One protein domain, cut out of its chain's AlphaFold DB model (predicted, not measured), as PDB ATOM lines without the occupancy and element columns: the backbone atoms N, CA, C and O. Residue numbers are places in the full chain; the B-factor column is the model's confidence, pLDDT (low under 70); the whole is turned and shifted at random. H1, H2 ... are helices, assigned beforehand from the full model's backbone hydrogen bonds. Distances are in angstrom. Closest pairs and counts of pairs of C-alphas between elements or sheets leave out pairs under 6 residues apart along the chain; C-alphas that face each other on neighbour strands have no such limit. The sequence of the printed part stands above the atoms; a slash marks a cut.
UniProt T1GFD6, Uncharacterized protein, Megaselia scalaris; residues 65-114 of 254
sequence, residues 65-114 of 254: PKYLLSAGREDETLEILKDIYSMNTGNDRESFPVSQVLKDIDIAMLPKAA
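This is residues 65 to 114 of the 254 residues of an uncharacterized protein of Megaselia scalaris (UniProt T1GFD6). A lopsided helical hairpin, short H1 folding back beside the far longer H2, is followed by an unnamed stretch, residues 90 to 104, that returns past H2 to the small helix H3; residues 109 to 114 stick out as a free tail. The 50 printed residues hold three named helices, H1, H2 and H3 in that order, and no named strand: all helix. The whole is loose, radius of gyration of the C-alphas 12.9 A, spanning 42 by 14 by 14 A.

Find C-alpha 65 at (241.577, 252.582, 255.938); from there H1 runs to residue 70, 8.6 A. H2, residues 74 to 89, covers 22.2 A. H3, residues 105 to 108, covers 4.8 A and ends at (237.804, 236.094, 258.079).

Look at Pro 65 and Thr 77, the closest C-alphas of H1 and H2, 5.0 A apart: the helices touch, through residues 74 to 81 alone of H2, at a shallow tilt of 20 degrees, opposite ways. H3 is close to H1 but not clearly touching, C-alphas 70 and 107 being closest at 7.9 A; H2 and H3 are apart. In H1 and H2 every O i to N i+4 pair is within hydrogen-bond range; H3 is too short for one.

The C-alphas of Gly 90 and Ala 114 are farthest apart, 42.1 A. The printed part has no cut; the H2 to H3 link is long. Residues 99 to 114 have pLDDT under 70.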
ATOM      1  N   PRO A  65     242.930 253.147 255.851       81.81
ATOM      2  CA  PRO A  65     241.577 252.582 255.938       81.81
ATOM      3  C   PRO A  65     241.573 251.054 256.019       81.81
ATOM      4  O   PRO A  65     240.757 250.449 256.704       81.81
ATOM      5  N   LYS A  66     242.543 250.405 255.361       79.00
ATOM      6  CA  LYS A  66     242.705 248.948 255.393       79.00
ATOM      7  C   LYS A  66     243.083 248.434 256.787       79.00
ATOM      8  O   LYS A  66     242.656 247.348 257.171       79.00
ATOM      9  N   TYR A  67     243.892 249.194 257.520       82.56
ATOM     10  CA  TYR A  67     244.283 248.863 258.886       82.56
ATOM     11  C   TYR A  67     243.127 249.078 259.871       82.56
ATOM     12  O   TYR A  67     242.866 248.219 260.710       82.56
ATOM     13  N   LEU A  68     242.388 250.183 259.744       80.69
ATOM     14  CA  LEU A  68     241.220 250.451 260.589       80.69
ATOM     15  C   LEU A  68     240.126 249.399 260.391       80.69
ATOM     16  O   LEU A  68     239.595 248.863 261.368       80.69
ATOM     17  N   LEU A  69     239.893 249.006 259.136       78.50
ATOM     18  CA  LEU A  69     238.962 247.940 258.801       78.50
ATOM     19  C   LEU A  69     239.392 246.616 259.437       78.50
ATOM     20  O   LEU A  69     238.581 245.966 260.093       78.50
ATOM     21  N   SER A  70     240.663 246.212 259.311       70.88
ATOM     22  CA  SER A  70     241.144 244.956 259.906       70.88
ATOM     23  C   SER A  70     241.062 244.967 261.438       70.88
ATOM     24  O   SER A  70     240.649 243.964 262.026       70.88
ATOM     25  N   ALA A  71     241.314 246.119 262.067       75.75
ATOM     26  CA  ALA A  71     241.153 246.350 263.501       75.75
ATOM     27  C   ALA A  71     239.686 246.339 263.986       75.75
ATOM     28  O   ALA A  71     239.451 246.342 265.190       75.75
ATOM     29  N   GLY A  72     238.699 246.284 263.079       75.38
ATOM     30  CA  GLY A  72     237.270 246.275 263.422       75.38
ATOM     31  C   GLY A  72     236.679 247.657 263.709       75.38
ATOM     32  O   GLY A  72     235.591 247.734 264.270       75.38
ATOM     33  N   ARG A  73     237.378 248.733 263.328       80.81
ATOM     34  CA  ARG A  73     236.910 250.122 263.433       80.81
ATOM     35  C   ARG A  73     236.255 250.542 262.118       80.81
ATOM     36  O   ARG A  73     236.851 251.243 261.300       80.81
ATOM     37  N   GLU A  74     235.053 250.026 261.883       81.25
ATOM     38  CA  GLU A  74     234.322 250.205 260.620       81.25
ATOM     39  C   GLU A  74     233.848 251.654 260.421       81.25
ATOM     40  O   GLU A  74     233.984 252.183 259.318       81.25
ATOM     41  N   ASP A  75     233.405 252.326 261.488       83.75
ATOM     42  CA  ASP A  75     232.936 253.719 261.434       83.75
ATOM     43  C   ASP A  75     234.069 254.693 261.056       83.75
ATOM     44  O   ASP A  75     233.943 255.443 260.087       83.75
ATOM     45  N   GLU A  76     235.225 254.605 261.731       84.25
ATOM     46  CA  GLU A  76     236.428 255.403 261.408       84.25
ATOM     47  C   GLU A  76     236.918 255.139 259.973       84.25
ATOM     48  O   GLU A  76     237.373 256.042 259.266       84.25
ATOM     49  N   THR A  77     236.803 253.889 259.508       85.12
ATOM     50  CA  THR A  77     237.148 253.524 258.126       85.12
ATOM     51  C   THR A  77     236.240 254.245 257.131       85.12
ATOM     52  O   THR A  77     236.720 254.758 256.120       85.12
ATOM     53  N   LEU A  78     234.933 254.289 257.406       84.81
ATOM     54  CA  LEU A  78     233.952 254.946 256.550       84.81
ATOM     55  C   LEU A  78     234.203 256.457 256.471       84.81
ATOM     56  O   LEU A  78     234.131 257.027 255.384       84.81
ATOM     57  N   GLU A  79     234.528 257.096 257.596       88.00
ATOM     58  CA  GLU A  79     234.862 258.524 257.645       88.00
ATOM     59  C   GLU A  79     236.070 258.857 256.766       88.00
ATOM     60  O   GLU A  79     235.992 259.743 255.914       88.00
ATOM     61  N   ILE A  80     237.160 258.093 256.879       87.38
ATOM     62  CA  ILE A  80     238.354 258.335 256.058       87.38
ATOM     63  C   ILE A  80     238.074 258.053 254.576       87.38
ATOM     64  O   ILE A  80     238.587 258.757 253.706       87.38
ATOM     65  N   LEU A  81     237.237 257.064 254.248       86.19
ATOM     66  CA  LEU A  81     236.836 256.808 252.862       86.19
ATOM     67  C   LEU A  81     235.987 257.945 252.274       86.19
ATOM     68  O   LEU A  81     236.184 258.285 251.105       86.19
ATOM     69  N   LYS A  82     235.100 258.561 253.067       86.50
ATOM     70  CA  LYS A  82     234.353 259.767 252.668       86.50
ATOM     71  C   LYS A  82     235.290 260.945 252.419       86.50
ATOM     72  O   LYS A  82     235.143 261.639 251.414       86.50
ATOM     73  N   ASP A  83     236.286 261.131 253.281       86.31
ATOM     74  CA  ASP A  83     237.294 262.182 253.125       86.31
ATOM     75  C   ASP A  83     238.119 261.979 251.849       86.31
ATOM     76  O   ASP A  83     238.282 262.908 251.056       86.31
ATOM     77  N   ILE A  84     238.580 260.751 251.595       87.19
ATOM     78  CA  ILE A  84     239.292 260.391 250.361       87.19
ATOM     79  C   ILE A  84     238.402 260.608 249.130       87.19
ATOM     80  O   ILE A  84     238.870 261.129 248.117       87.19
ATOM     81  N   TYR A  85     237.125 260.222 249.197       85.31
ATOM     82  CA  TYR A  85     236.172 260.418 248.106       85.31
ATOM     83  C   TYR A  85     235.999 261.902 247.776       85.31
ATOM     84  O   TYR A  85     236.164 262.284 246.614       85.31
ATOM     85  N   SER A  86     235.752 262.733 248.791       88.31
ATOM     86  CA  SER A  86     235.582 264.178 248.631       88.31
ATOM     87  C   SER A  86     236.843 264.841 248.069       88.31
ATOM     88  O   SER A  86     236.755 265.615 247.122       88.31
ATOM     89  N   MET A  87     238.034 264.463 248.545       86.12
ATOM     90  CA  MET A  87     239.300 264.982 248.007       86.12
ATOM     91  C   MET A  87     239.555 264.576 246.545       86.12
ATOM     92  O   MET A  87     240.105 265.366 245.783       86.12
ATOM     93  N   ASN A  88     239.167 263.363 246.143       87.12
ATOM     94  CA  ASN A  88     239.420 262.858 244.789       87.12
ATOM     95  C   ASN A  88     238.396 263.336 243.751       87.12
ATOM     96  O   ASN A  88     238.755 263.534 242.593       87.12
ATOM     97  N   THR A  89     237.123 263.467 244.137       83.56
ATOM     98  CA  THR A  89     236.036 263.859 243.217       83.56
ATOM     99  C   THR A  89     235.630 265.323 243.337       83.56
ATOM    100  O   THR A  89     235.006 265.843 242.419       83.56
ATOM    101  N   GLY A  90     235.968 265.995 244.440       80.56
ATOM    102  CA  GLY A  90     235.491 267.345 244.748       80.56
ATOM    103  C   GLY A  90     234.020 267.406 245.175       80.56
ATOM    104  O   GLY A  90     233.511 268.497 245.418       80.56
ATOM    105  N   ASN A  91     233.339 266.259 245.266       82.31
ATOM    106  CA  ASN A  91     231.949 266.158 245.702       82.31
ATOM    107  C   ASN A  91     231.834 266.165 247.234       82.31
ATOM    108  O   ASN A  91     232.818 265.971 247.959       82.31
ATOM    109  N   ASP A  92     230.613 266.381 247.723       82.19
ATOM    110  CA  ASP A  92     230.323 266.395 249.154       82.19
ATOM    111  C   ASP A  92     230.563 265.020 249.809       82.19
ATOM    112  O   ASP A  92     230.429 263.966 249.181       82.19
ATOM    113  N   ARG A  93     230.924 265.023 251.096       80.38
ATOM    114  CA  ARG A  93     231.177 263.804 251.881       80.38
ATOM    115  C   ARG A  93     229.929 262.931 252.006       80.38
ATOM    116  O   ARG A  93     230.045 261.709 252.109       80.38
ATOM    117  N   GLU A  94     228.747 263.540 252.008       76.50
ATOM    118  CA  GLU A  94     227.468 262.849 252.165       76.50
ATOM    119  C   GLU A  94     227.005 262.146 250.886       76.50
ATOM    120  O   GLU A  94     226.218 261.205 250.961       76.50
ATOM    121  N   SER A  95     227.547 262.510 249.717       78.94
ATOM    122  CA  SER A  95     227.236 261.822 248.457       78.94
ATOM    123  C   SER A  95     228.008 260.509 248.280       78.94
ATOM    124  O   SER A  95     228.005 259.929 247.191       78.94
ATOM    125  N   PHE A  96     228.705 260.043 249.320       77.38
ATOM    126  CA  PHE A  96     229.450 258.795 249.283       77.38
ATOM    127  C   PHE A  96     228.487 257.591 249.225       77.38
ATOM    128  O   PHE A  96     227.714 257.377 250.160       77.38
ATOM    129  N   PRO A  97     228.526 256.766 248.160       72.38
ATOM    130  CA  PRO A  97     227.488 255.768 247.880       72.38
ATOM    131  C   PRO A  97     227.578 254.488 248.728       72.38
ATOM    132  O   PRO A  97     226.739 253.601 248.580       72.38
ATOM    133  N   VAL A  98     228.595 254.346 249.586       75.19
ATOM    134  CA  VAL A  98     228.836 253.125 250.370       75.19
ATOM    135  C   VAL A  98     228.499 253.382 251.836       75.19
ATOM    136  O   VAL A  98     229.109 254.238 252.469       75.19
ATOM    137  N   SER A  99     227.544 252.623 252.379       63.44
ATOM    138  CA  SER A  99     227.107 252.744 253.782       63.44
ATOM    139  C   SER A  99     227.797 251.766 254.734       63.44
ATOM    140  O   SER A  99     227.841 252.028 255.929       63.44
ATOM    141  N   GLN A 100     228.321 250.644 254.230       64.00
ATOM    142  CA  GLN A 100     229.007 249.625 255.032       64.00
ATOM    143  C   GLN A 100     230.164 249.013 254.243       64.00
ATOM    144  O   GLN A 100     230.030 248.728 253.050       64.00
ATOM    145  N   VAL A 101     231.294 248.795 254.915       69.12
ATOM    146  CA  VAL A 101     232.487 248.166 254.340       69.12
ATOM    147  C   VAL A 101     232.672 246.813 255.011       69.12
ATOM    148  O   VAL A 101     233.066 246.730 256.168       69.12
ATOM    149  N   LEU A 102     232.366 245.741 254.284       65.94
ATOM    150  CA  LEU A 102     232.548 244.379 254.780       65.94
ATOM    151  C   LEU A 102     234.026 243.983 254.700       65.94
ATOM    152  O   LEU A 102     234.715 244.287 253.726       65.94
ATOM    153  N   LYS A 103     234.508 243.257 255.713       59.47
ATOM    154  CA  LYS A 103     235.816 242.594 255.655       59.47
ATOM    155  C   LYS A 103     235.807 241.558 254.531       59.47
ATOM    156  O   LYS A 103     234.905 240.723 254.478       59.47
ATOM    157  N   ASP A 104     236.834 241.572 253.681       55.09
ATOM    158  CA  ASP A 104     237.071 240.482 252.734       55.09
ATOM    159  C   ASP A 104     237.088 239.147 253.497       55.09
ATOM    160  O   ASP A 104     237.791 238.995 254.499       55.09
ATOM    161  N   ILE A 105     236.300 238.175 253.028       52.16
ATOM    162  CA  ILE A 105     236.116 236.852 253.656       52.16
ATOM    163  C   ILE A 105     237.455 236.095 253.779       52.16
ATOM    164  O   ILE A 105     237.631 235.290 254.690       52.16
ATOM    165  N   ASP A 106     238.449 236.434 252.953       48.88
ATOM    166  CA  ASP A 106     239.813 235.905 253.066       48.88
ATOM    167  C   ASP A 106     240.529 236.352 254.360       48.88
ATOM    168  O   ASP A 106     241.377 235.630 254.876       48.88
ATOM    169  N   ILE A 107     240.165 237.508 254.936       48.62
ATOM    170  CA  ILE A 107     240.645 237.968 256.253       48.62
ATOM    171  C   ILE A 107     239.841 237.302 257.382       48.62
ATOM    172  O   ILE A 107     240.335 237.170 258.496       48.62
ATOM    173  N   ALA A 108     238.618 236.837 257.112       42.81
ATOM    174  CA  ALA A 108     237.804 236.094 258.079       42.81
ATOM    175  C   ALA A 108     238.237 234.622 258.241       42.81
ATOM    176  O   ALA A 108     237.869 233.988 259.230       42.81
ATOM    177  N   MET A 109     239.020 234.085 257.292       39.62
ATOM    178  CA  MET A 109     239.684 232.779 257.411       39.62
ATOM    179  C   MET A 109     241.021 232.827 258.159       39.62
ATOM    180  O   MET A 109     241.510 231.768 258.551       39.62
ATOM    181  N   LEU A 110     241.580 234.014 258.445       43.03
ATOM    182  CA  LEU A 110     242.466 234.130 259.602       43.03
ATOM    183  C   LEU A 110     241.582 233.831 260.805       43.03
ATOM    184  O   LEU A 110     240.613 234.565 261.035       43.03
ATOM    185  N   PRO A 111     241.825 232.724 261.522       35.75
ATOM    186  CA  PRO A 111     240.923 232.332 262.571       35.75
ATOM    187  C   PRO A 111     240.789 233.511 263.530       35.75
ATOM    188  O   PRO A 111     241.777 234.110 263.956       35.75
ATOM    189  N   LYS A 112     239.546 233.791 263.922       42.88
ATOM    190  CA  LYS A 112     239.157 234.503 265.149       42.88
ATOM    191  C   LYS A 112     239.726 233.814 266.415       42.88
ATOM    192  O   LYS A 112     239.107 233.823 267.474       42.88
ATOM    193  N   ALA A 113     240.877 233.153 266.317       39.28
ATOM    194  CA  ALA A 113     241.550 232.446 267.376       39.28
ATOM    195  C   ALA A 113     242.480 233.430 268.070       39.28
ATOM    196  O   ALA A 113     243.609 233.665 267.653       39.28
ATOM    197  N   ALA A 114     241.932 233.950 269.161       37.22
ATOM    198  CA  ALA A 114     242.624 234.629 270.228       37.22
ATOM    199  C   ALA A 114     243.186 236.006 269.847       37.22
ATOM    200  O   ALA A 114     244.257 236.166 269.267       37.22
TER     201      ALA A 114